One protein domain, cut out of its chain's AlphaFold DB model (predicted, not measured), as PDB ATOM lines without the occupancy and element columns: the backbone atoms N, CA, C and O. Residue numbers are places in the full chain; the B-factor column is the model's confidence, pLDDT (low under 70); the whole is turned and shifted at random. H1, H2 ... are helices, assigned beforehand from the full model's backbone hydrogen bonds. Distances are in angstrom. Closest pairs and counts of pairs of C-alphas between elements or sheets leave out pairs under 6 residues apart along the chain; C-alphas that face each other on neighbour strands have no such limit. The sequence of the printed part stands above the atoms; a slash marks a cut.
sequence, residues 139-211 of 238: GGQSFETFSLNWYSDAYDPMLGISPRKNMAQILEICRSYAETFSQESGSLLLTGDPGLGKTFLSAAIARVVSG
ATOM      1  N   GLY A 139     150.464 228.533 147.848       51.03
ATOM      2  CA  GLY A 139     149.776 228.649 149.136       51.03
ATOM      3  C   GLY A 139     150.670 228.725 150.363       51.03
ATOM      4  O   GLY A 139     150.568 227.855 151.216       51.03
ATOM      5  N   GLY A 140     151.523 229.748 150.490       58.75
ATOM      6  CA  GLY A 140     152.158 230.081 151.777       58.75
ATOM      7  C   GLY A 140     152.939 228.941 152.447       58.75
ATOM      8  O   GLY A 140     153.151 228.998 153.653       58.75
ATOM      9  N   GLN A 141     153.337 227.911 151.690       67.44
ATOM     10  CA  GLN A 141     153.929 226.681 152.211       67.44
ATOM     11  C   GLN A 141     155.409 226.943 152.490       67.44
ATOM     12  O   GLN A 141     156.226 227.008 151.571       67.44
ATOM     13  N   SER A 142     155.743 227.188 153.752       75.44
ATOM     14  CA  SER A 142     157.100 227.466 154.210       75.44
ATOM     15  C   SER A 142     157.374 226.712 155.504       75.44
ATOM     16  O   SER A 142     156.455 226.211 156.152       75.44
ATOM     17  N   PHE A 143     158.643 226.607 155.896       81.12
ATOM     18  CA  PHE A 143     158.980 225.928 157.145       81.12
ATOM     19  C   PHE A 143     158.350 226.616 158.369       81.12
ATOM     20  O   PHE A 143     158.097 225.947 159.365       81.12
ATOM     21  N   GLU A 144     158.050 227.916 158.290       79.12
ATOM     22  CA  GLU A 144     157.406 228.696 159.356       79.12
ATOM     23  C   GLU A 144     155.900 228.432 159.475       79.12
ATOM     24  O   GLU A 144     155.347 228.509 160.569       79.12
ATOM     25  N   THR A 145     155.221 228.125 158.368       79.25
ATOM     26  CA  THR A 145     153.776 227.839 158.358       79.25
ATOM     27  C   THR A 145     153.463 226.353 158.540       79.25
ATOM     28  O   THR A 145     152.296 225.973 158.660       79.25
ATOM     29  N   PHE A 146     154.488 225.496 158.591       82.00
ATOM     30  CA  PHE A 146     154.325 224.072 158.854       82.00
ATOM     31  C   PHE A 146     153.949 223.821 160.322       82.00
ATOM     32  O   PHE A 146     154.736 224.065 161.233       82.00
ATOM     33  N   SER A 147     152.745 223.298 160.564       80.19
ATOM     34  CA  SER A 147     152.251 223.040 161.920       80.19
ATOM     35  C   SER A 147     152.372 221.564 162.305       80.19
ATOM     36  O   SER A 147     151.775 220.688 161.683       80.19
ATOM     37  N   LEU A 148     153.100 221.294 163.392       84.06
ATOM     38  CA  LEU A 148     153.206 219.961 163.997       84.06
ATOM     39  C   LEU A 148     151.950 219.560 164.793       84.06
ATOM     40  O   LEU A 148     151.792 218.392 165.149       84.06
ATOM     41  N   ASN A 149     151.032 220.499 165.046       82.19
ATOM     42  CA  ASN A 149     149.821 220.249 165.835       82.19
ATOM     43  C   ASN A 149     148.834 219.308 165.131       82.19
ATOM     44  O   ASN A 149     148.011 218.686 165.797       82.19
ATOM     45  N   TRP A 150     148.945 219.165 163.809       79.88
ATOM     46  CA  TRP A 150     148.158 218.213 163.021       79.88
ATOM     47  C   TRP A 150     148.548 216.750 163.268       79.88
ATOM     48  O   TRP A 150     147.817 215.849 162.865       79.88
ATOM     49  N   TYR A 151     149.680 216.506 163.932       80.50
ATOM     50  CA  TYR A 151     150.180 215.170 164.222       80.50
ATOM     51  C   TYR A 151     149.908 214.803 165.679       80.50
ATOM     52  O   TYR A 151     150.110 215.608 166.599       80.50
ATOM     53  N   SER A 152     149.461 213.562 165.876       79.75
ATOM     54  CA  SER A 152     149.239 212.996 167.202       79.75
ATOM     55  C   SER A 152     150.553 212.903 167.975       79.75
ATOM     56  O   SER A 152     151.591 212.535 167.420       79.75
ATOM     57  N   ASP A 153     150.491 213.222 169.266       85.81
ATOM     58  CA  ASP A 153     151.598 212.987 170.197       85.81
ATOM     59  C   ASP A 153     151.529 211.608 170.861       85.81
ATOM     60  O   ASP A 153     152.430 211.223 171.604       85.81
ATOM     61  N   ALA A 154     150.458 210.853 170.600       82.38
ATOM     62  CA  ALA A 154     150.348 209.485 171.070       82.38
ATOM     63  C   ALA A 154     151.419 208.619 170.405       82.38
ATOM     64  O   ALA A 154     151.749 208.795 169.229       82.38
ATOM     65  N   TYR A 155     151.959 207.683 171.177       84.38
ATOM     66  CA  TYR A 155     152.907 206.705 170.673       84.38
ATOM     67  C   TYR A 155     152.249 205.838 169.597       84.38
ATOM     68  O   TYR A 155     151.176 205.280 169.829       84.38
ATOM     69  N   ASP A 156     152.904 205.717 168.444       77.81
ATOM     70  CA  ASP A 156     152.482 204.834 167.363       77.81
ATOM     71  C   ASP A 156     153.393 203.590 167.342       77.81
ATOM     72  O   ASP A 156     154.588 203.711 167.052       77.81
ATOM     73  N   PRO A 157     152.866 202.387 167.645       73.19
ATOM     74  CA  PRO A 157     153.638 201.147 167.625       73.19
ATOM     75  C   PRO A 157     154.257 200.800 166.267       73.19
ATOM     76  O   PRO A 157     155.253 200.081 166.244       73.19
ATOM     77  N   MET A 158     153.698 201.290 165.154       73.19
ATOM     78  CA  MET A 158     154.239 201.049 163.812       73.19
ATOM     79  C   MET A 158     155.450 201.930 163.505       73.19
ATOM     80  O   MET A 158     156.339 201.506 162.772       73.19
ATOM     81  N   LEU A 159     155.493 203.143 164.061       66.25
ATOM     82  CA  LEU A 159     156.615 204.073 163.896       66.25
ATOM     83  C   LEU A 159     157.666 203.928 165.003       66.25
ATOM     84  O   LEU A 159     158.768 204.449 164.871       66.25
ATOM     85  N   GLY A 160     157.323 203.286 166.123       80.50
ATOM     86  CA  GLY A 160     158.188 203.204 167.303       80.50
ATOM     87  C   GLY A 160     158.368 204.541 168.041       80.50
ATOM     88  O   GLY A 160     159.122 204.615 169.009       80.50
ATOM     89  N   ILE A 161     157.689 205.600 167.593       84.12
ATOM     90  CA  ILE A 161     157.707 206.969 168.129       84.12
ATOM     91  C   ILE A 161     156.352 207.644 167.870       84.12
ATOM     92  O   ILE A 161     155.527 207.127 167.118       84.12
ATOM     93  N   SER A 162     156.091 208.809 168.479       82.06
ATOM     94  CA  SER A 162     154.879 209.564 168.138       82.06
ATOM     95  C   SER A 162     154.991 210.171 166.729       82.06
ATOM     96  O   SER A 162     156.062 210.678 166.370       82.06
ATOM     97  N   PRO A 163     153.907 210.185 165.929       81.56
ATOM     98  CA  PRO A 163     153.895 210.809 164.605       81.56
ATOM     99  C   PRO A 163     154.375 212.263 164.627       81.56
ATOM    100  O   PRO A 163     155.073 212.702 163.715       81.56
ATOM    101  N   ARG A 164     154.064 213.004 165.699       84.69
ATOM    102  CA  ARG A 164     154.554 214.372 165.910       84.69
ATOM    103  C   ARG A 164     156.074 214.441 166.035       84.69
ATOM    104  O   ARG A 164     156.686 215.293 165.394       84.69
ATOM    105  N   LYS A 165     156.688 213.558 166.830       83.12
ATOM    106  CA  LYS A 165     158.151 213.500 166.978       83.12
ATOM    107  C   LYS A 165     158.830 213.078 165.678       83.12
ATOM    108  O   LYS A 165     159.816 213.700 165.297       83.12
ATOM    109  N   ASN A 166     158.263 212.096 164.975       83.62
ATOM    110  CA  ASN A 166     158.748 211.684 163.659       83.62
ATOM    111  C   ASN A 166     158.740 212.862 162.673       83.62
ATOM    112  O   ASN A 166     159.744 213.182 162.042       83.62
ATOM    113  N   MET A 167     157.615 213.579 162.590       85.25
ATOM    114  CA  MET A 167     157.491 214.697 161.660       85.25
ATOM    115  C   MET A 167     158.380 215.887 162.035       85.25
ATOM    116  O   MET A 167     158.868 216.581 161.146       85.25
ATOM    117  N   ALA A 168     158.643 216.108 163.326       85.25
ATOM    118  CA  ALA A 168     159.608 217.109 163.772       85.25
ATOM    119  C   ALA A 168     161.030 216.789 163.276       85.25
ATOM    120  O   ALA A 168     161.724 217.683 162.796       85.25
ATOM    121  N   GLN A 169     161.439 215.516 163.315       86.56
ATOM    122  CA  GLN A 169     162.729 215.079 162.768       86.56
ATOM    123  C   GLN A 169     162.789 215.255 161.246       86.56
ATOM    124  O   GLN A 169     163.764 215.791 160.724       86.56
ATOM    125  N   ILE A 170     161.729 214.869 160.528       85.88
ATOM    126  CA  ILE A 170     161.639 215.043 159.070       85.88
ATOM    127  C   ILE A 170     161.712 216.527 158.683       85.88
ATOM    128  O   ILE A 170     162.402 216.881 157.724       85.88
ATOM    129  N   LEU A 171     161.026 217.399 159.429       86.38
ATOM    130  CA  LEU A 171     161.052 218.847 159.216       86.38
ATOM    131  C   LEU A 171     162.471 219.410 159.363       86.38
ATOM    132  O   LEU A 171     162.900 220.193 158.517       86.38
ATOM    133  N   GLU A 172     163.199 218.978 160.392       86.06
ATOM    134  CA  GLU A 172     164.571 219.417 160.652       86.06
ATOM    135  C   GLU A 172     165.543 218.960 159.556       86.06
ATOM    136  O   GLU A 172     166.337 219.757 159.056       86.06
ATOM    137  N   ILE A 173     165.417 217.710 159.096       85.88
ATOM    138  CA  ILE A 173     166.198 217.184 157.964       85.88
ATOM    139  C   ILE A 173     165.941 218.015 156.702       85.88
ATOM    140  O   ILE A 173     166.881 218.390 156.001       85.88
ATOM    141  N   CYS A 174     164.676 218.333 156.410       85.81
ATOM    142  CA  CYS A 174     164.312 219.142 155.246       85.81
ATOM    143  C   CYS A 174     164.868 220.569 155.336       85.81
ATOM    144  O   CYS A 174     165.331 221.101 154.326       85.81
ATOM    145  N   ARG A 175     164.832 221.176 156.528       85.31
ATOM    146  CA  ARG A 175     165.373 222.515 156.786       85.31
ATOM    147  C   ARG A 175     166.887 222.538 156.595       85.31
ATOM    148  O   ARG A 175     167.372 223.296 155.762       85.31
ATOM    149  N   SER A 176     167.599 221.639 157.275       84.19
ATOM    150  CA  SER A 176     169.055 221.497 157.162       84.19
ATOM    151  C   SER A 176     169.483 221.277 155.711       84.19
ATOM    152  O   SER A 176     170.371 221.956 155.206       84.19
ATOM    153  N   TYR A 177     168.793 220.383 154.995       84.31
ATOM    154  CA  TYR A 177     169.061 220.130 153.582       84.31
ATOM    155  C   TYR A 177     168.880 221.377 152.710       84.31
ATOM    156  O   TYR A 177     169.687 221.609 151.812       84.31
ATOM    157  N   ALA A 178     167.830 222.168 152.949       84.00
ATOM    158  CA  ALA A 178     167.564 223.384 152.189       84.00
ATOM    159  C   ALA A 178     168.616 224.474 152.454       84.00
ATOM    160  O   ALA A 178     169.022 225.162 151.518       84.00
ATOM    161  N   GLU A 179     169.078 224.604 153.700       81.56
ATOM    162  CA  GLU A 179     170.102 225.572 154.115       81.56
ATOM    163  C   GLU A 179     171.491 225.227 153.566       81.56
ATOM    164  O   GLU A 179     172.222 226.111 153.123       81.56
ATOM    165  N   THR A 180     171.853 223.940 153.535       80.50
ATOM    166  CA  THR A 180     173.154 223.475 153.028       80.50
ATOM    167  C   THR A 180     173.116 223.045 151.558       80.50
ATOM    168  O   THR A 180     174.028 222.360 151.088       80.50
ATOM    169  N   PHE A 181     172.046 223.371 150.827       81.00
ATOM    170  CA  PHE A 181     171.864 222.891 149.461       81.00
ATOM    171  C   PHE A 181     172.938 223.451 148.518       81.00
ATOM    172  O   PHE A 181     173.136 224.660 148.391       81.00
ATOM    173  N   SER A 182     173.586 222.556 147.780       74.56
ATOM    174  CA  SER A 182     174.601 222.864 146.777       74.56
ATOM    175  C   SER A 182     174.380 222.030 145.512       74.56
ATOM    176  O   SER A 182     173.557 221.118 145.476       74.56
ATOM    177  N   GLN A 183     175.140 222.313 144.450       68.94
ATOM    178  CA  GLN A 183     175.082 221.509 143.220       68.94
ATOM    179  C   GLN A 183     175.568 220.062 143.414       68.94
ATOM    180  O   GLN A 183     175.275 219.217 142.572       68.94
ATOM    181  N   GLU A 184     176.288 219.786 144.503       72.00
ATOM    182  CA  GLU A 184     176.802 218.460 144.863       72.00
ATOM    183  C   GLU A 184     175.885 217.720 145.851       72.00
ATOM    184  O   GLU A 184     176.115 216.551 146.158       72.00
ATOM    185  N   SER A 185     174.825 218.372 146.340       75.06
ATOM    186  CA  SER A 185     173.876 217.762 147.269       75.06
ATOM    187  C   SER A 185     173.102 216.612 146.607       75.06
ATOM    188  O   SER A 185     172.645 216.715 145.467       75.06
ATOM    189  N   GLY A 186     172.934 215.506 147.341       75.50
ATOM    190  CA  GLY A 186     172.097 214.374 146.926       75.50
ATOM    191  C   GLY A 186     170.602 214.719 146.901       75.50
ATOM    192  O   GLY A 186     170.207 215.799 147.309       75.50
ATOM    193  N   SER A 187     169.743 213.811 146.432       77.62
ATOM    194  CA  SER A 187     168.287 214.035 146.406       77.62
ATOM    195  C   SER A 187     167.591 213.503 147.660       77.62
ATOM    196  O   SER A 187     167.834 212.360 148.044       77.62
ATOM    197  N   LEU A 188     166.645 214.264 148.217       82.00
ATOM    198  CA  LEU A 188     165.708 213.761 149.226       82.00
ATOM    199  C   LEU A 188     164.503 213.071 148.577       82.00
ATOM    200  O   LEU A 188     163.934 213.570 147.604       82.00
ATOM    201  N   LEU A 189     164.083 211.945 149.153       80.94
ATOM    202  CA  LEU A 189     162.858 211.243 148.784       80.94
ATOM    203  C   LEU A 189     161.907 211.236 149.982       80.94
ATOM    204  O   LEU A 189     162.233 210.691 151.029       80.94
ATOM    205  N   LEU A 190     160.723 211.822 149.811       79.25
ATOM    206  CA  LEU A 190     159.675 211.827 150.829       79.25
ATOM    207  C   LEU A 190     158.624 210.767 150.480       79.25
ATOM    208  O   LEU A 190     157.977 210.854 149.434       79.25
ATOM    209  N   THR A 191     158.430 209.783 151.356       74.25
ATOM    210  CA  THR A 191     157.459 208.686 151.196       74.25
ATOM    211  C   THR A 191     156.406 208.699 152.299       74.25
ATOM    212  O   THR A 191     156.651 209.193 153.393       74.25
ATOM    213  N   GLY A 192     155.213 208.182 152.004       73.62
ATOM    214  CA  GLY A 192     154.114 208.034 152.967       73.62
ATOM    215  C   GLY A 192     152.752 208.325 152.344       73.62
ATOM    216  O   GLY A 192     152.679 208.753 151.187       73.62
ATOM    217  N   ASP A 193     151.688 208.207 153.128       70.50
ATOM    218  CA  ASP A 193     150.306 208.372 152.666       70.50
ATOM    219  C   ASP A 193     149.955 209.803 152.221       70.50
ATOM    220  O   ASP A 193     150.569 210.781 152.671       70.50
ATOM    221  N   PRO A 194     148.990 209.982 151.301       64.69
ATOM    222  CA  PRO A 194     148.501 211.306 150.917       64.69
ATOM    223  C   PRO A 194     148.096 212.149 152.138       64.69
ATOM    224  O   PRO A 194     147.581 211.632 153.119       64.69
ATOM    225  N   GLY A 195     148.338 213.462 152.088       65.25
ATOM    226  CA  GLY A 195     147.973 214.381 153.178       65.25
ATOM    227  C   GLY A 195     149.030 214.583 154.272       65.25
ATOM    228  O   GLY A 195     148.921 215.535 155.031       65.25
ATOM    229  N   LEU A 196     150.117 213.803 154.299       75.00
ATOM    230  CA  LEU A 196     151.201 213.935 155.296       75.00
ATOM    231  C   LEU A 196     152.222 215.061 155.003       75.00
ATOM    232  O   LEU A 196     153.390 214.965 155.362       75.00
ATOM    233  N   GLY A 197     151.844 216.102 154.257       72.75
ATOM    234  CA  GLY A 197     152.707 217.279 154.055       72.75
ATOM    235  C   GLY A 197     153.931 217.114 153.134       72.75
ATOM    236  O   GLY A 197     154.741 218.030 153.051       72.75
ATOM    237  N   LYS A 198     154.080 216.014 152.382       83.00
ATOM    238  CA  LYS A 198     155.222 215.813 151.454       83.00
ATOM    239  C   LYS A 198     155.359 216.913 150.397       83.00
ATOM    240  O   LYS A 198     156.438 217.466 150.209       83.00
ATOM    241  N   THR A 199     154.254 217.246 149.727       75.62
ATOM    242  CA  THR A 199     154.217 218.330 148.733       75.62
ATOM    243  C   THR A 199     154.567 219.666 149.383       75.62
ATOM    244  O   THR A 199     155.346 220.433 148.826       75.62
ATOM    245  N   PHE A 200     154.083 219.882 150.607       79.75
ATOM    246  CA  PHE A 200     154.351 221.081 151.389       79.75
ATOM    247  C   PHE A 200     155.834 221.246 151.713       79.75
ATOM    248  O   PHE A 200     156.415 222.291 151.431       79.75
ATOM    249  N   LEU A 201     156.476 220.198 152.232       83.69
ATOM    250  CA  LEU A 201     157.908 220.218 152.522       83.69
ATOM    251  C   LEU A 201     158.742 220.405 151.249       83.69
ATOM    252  O   LEU A 201     159.709 221.161 151.256       83.69
ATOM    253  N   SER A 202     158.341 219.783 150.136       82.75
ATOM    254  CA  SER A 202     159.036 219.960 148.856       82.75
ATOM    255  C   SER A 202     158.966 221.404 148.337       82.75
ATOM    256  O   SER A 202     159.965 221.927 147.842       82.75
ATOM    257  N   ALA A 203     157.821 222.072 148.514       76.69
ATOM    258  CA  ALA A 203     157.647 223.479 148.166       76.69
ATOM    259  C   ALA A 203     158.457 224.395 149.100       76.69
ATOM    260  O   ALA A 203     159.119 225.317 148.625       76.69
ATOM    261  N   ALA A 204     158.486 224.099 150.404       80.19
ATOM    262  CA  ALA A 204     159.268 224.849 151.387       80.19
ATOM    263  C   ALA A 204     160.782 224.785 151.106       80.19
ATOM    264  O   ALA A 204     161.441 225.825 151.077       80.19
ATOM    265  N   ILE A 205     161.323 223.596 150.800       81.62
ATOM    266  CA  ILE A 205     162.732 223.423 150.394       81.62
ATOM    267  C   ILE A 205     163.022 224.249 149.139       81.62
ATOM    268  O   ILE A 205     163.977 225.023 149.102       81.62
ATOM    269  N   ALA A 206     162.190 224.110 148.105       76.56
ATOM    270  CA  ALA A 206     162.394 224.814 146.847       76.56
ATOM    271  C   ALA A 206     162.336 226.342 147.015       76.56
ATOM    272  O   ALA A 206     163.073 227.048 146.326       76.56
ATOM    273  N   ARG A 207     161.531 226.854 147.952       75.19
ATOM    274  CA  ARG A 207     161.474 228.282 148.290       75.19
ATOM    275  C   ARG A 207     162.775 228.798 148.899       75.19
ATOM    276  O   ARG A 207     163.276 229.826 148.445       75.19
ATOM    277  N   VAL A 208     163.329 228.079 149.876       76.81
ATOM    278  CA  VAL A 208     164.605 228.436 150.524       76.81
ATOM    279  C   VAL A 208     165.752 228.374 149.511       76.81
ATOM    280  O   VAL A 208     166.490 229.343 149.353       76.81
ATOM    281  N   VAL A 209     165.824 227.301 148.719       76.81
ATOM    282  CA  VAL A 209     166.856 227.129 147.679       76.81
ATOM    283  C   VAL A 209     166.755 228.183 146.565       76.81
ATOM    284  O   VAL A 209     167.766 228.572 145.981       76.81
ATOM    285  N   SER A 210     165.546 228.662 146.254       67.38
ATOM    286  CA  SER A 210     165.318 229.657 145.193       67.38
ATOM    287  C   SER A 210     165.554 231.108 145.635       67.38
ATOM    288  O   SER A 210     165.506 231.995 144.781       67.38
ATOM    289  N   GLY A 211     165.839 231.355 146.920       61.56
ATOM    290  CA  GLY A 211     166.230 232.669 147.446       61.56
ATOM    291  C   GLY A 211     165.088 233.599 147.876       61.56
ATOM    292  O   GLY A 211     165.361 234.758 148.179       61.56
TER     293      GLY A 211
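This is residues 139 to 211 of the 238 residues of an uncharacterized protein of Oscillibacter sp. CAG:155 (UniProt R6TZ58). There is little regular structure here: two helices, H1 and H2, lie side by side and run the same way, joined by a long loop, residues 180 to 197, that folds back from the end of H1 to the start of H2. Another long stretch, residues 139 to 162, leads into H1. The 73 printed residues hold H1, then H2, and no named strand; the class is all helix, with only 29 residues in named elements. The whole is compact, with a radius of gyration of the C-alphas of 12.9 A and spans of 38 by 26 by 19 A.

Begin at H1, residues 163 to 179, and look across to H2, residues 198 to 209. They touch; their closest C-alphas, those of Ala 178 and Ile 205, are 5.2 A apart. Their lines stand at a shallow tilt of 26 degrees, the same way. In H1 and H2 every O i to N i+4 pair is within hydrogen-bond range.

Find C-alpha 163 at (153.895, 210.809, 164.605); from there H1 runs 24.3 A to C-alpha 179. H2 runs 16.7 A and ends at C-alpha 209, (166.856, 227.129, 147.679).

The two C-alphas farthest apart, those of Pro 157 and Gly 211, are 39.5 A apart. The printed part has no cut, and the link from H1 to H2 is long. Look for pLDDT under 70 at residues 139 to 141, 159, 183, 194 to 195 and 210 to 211.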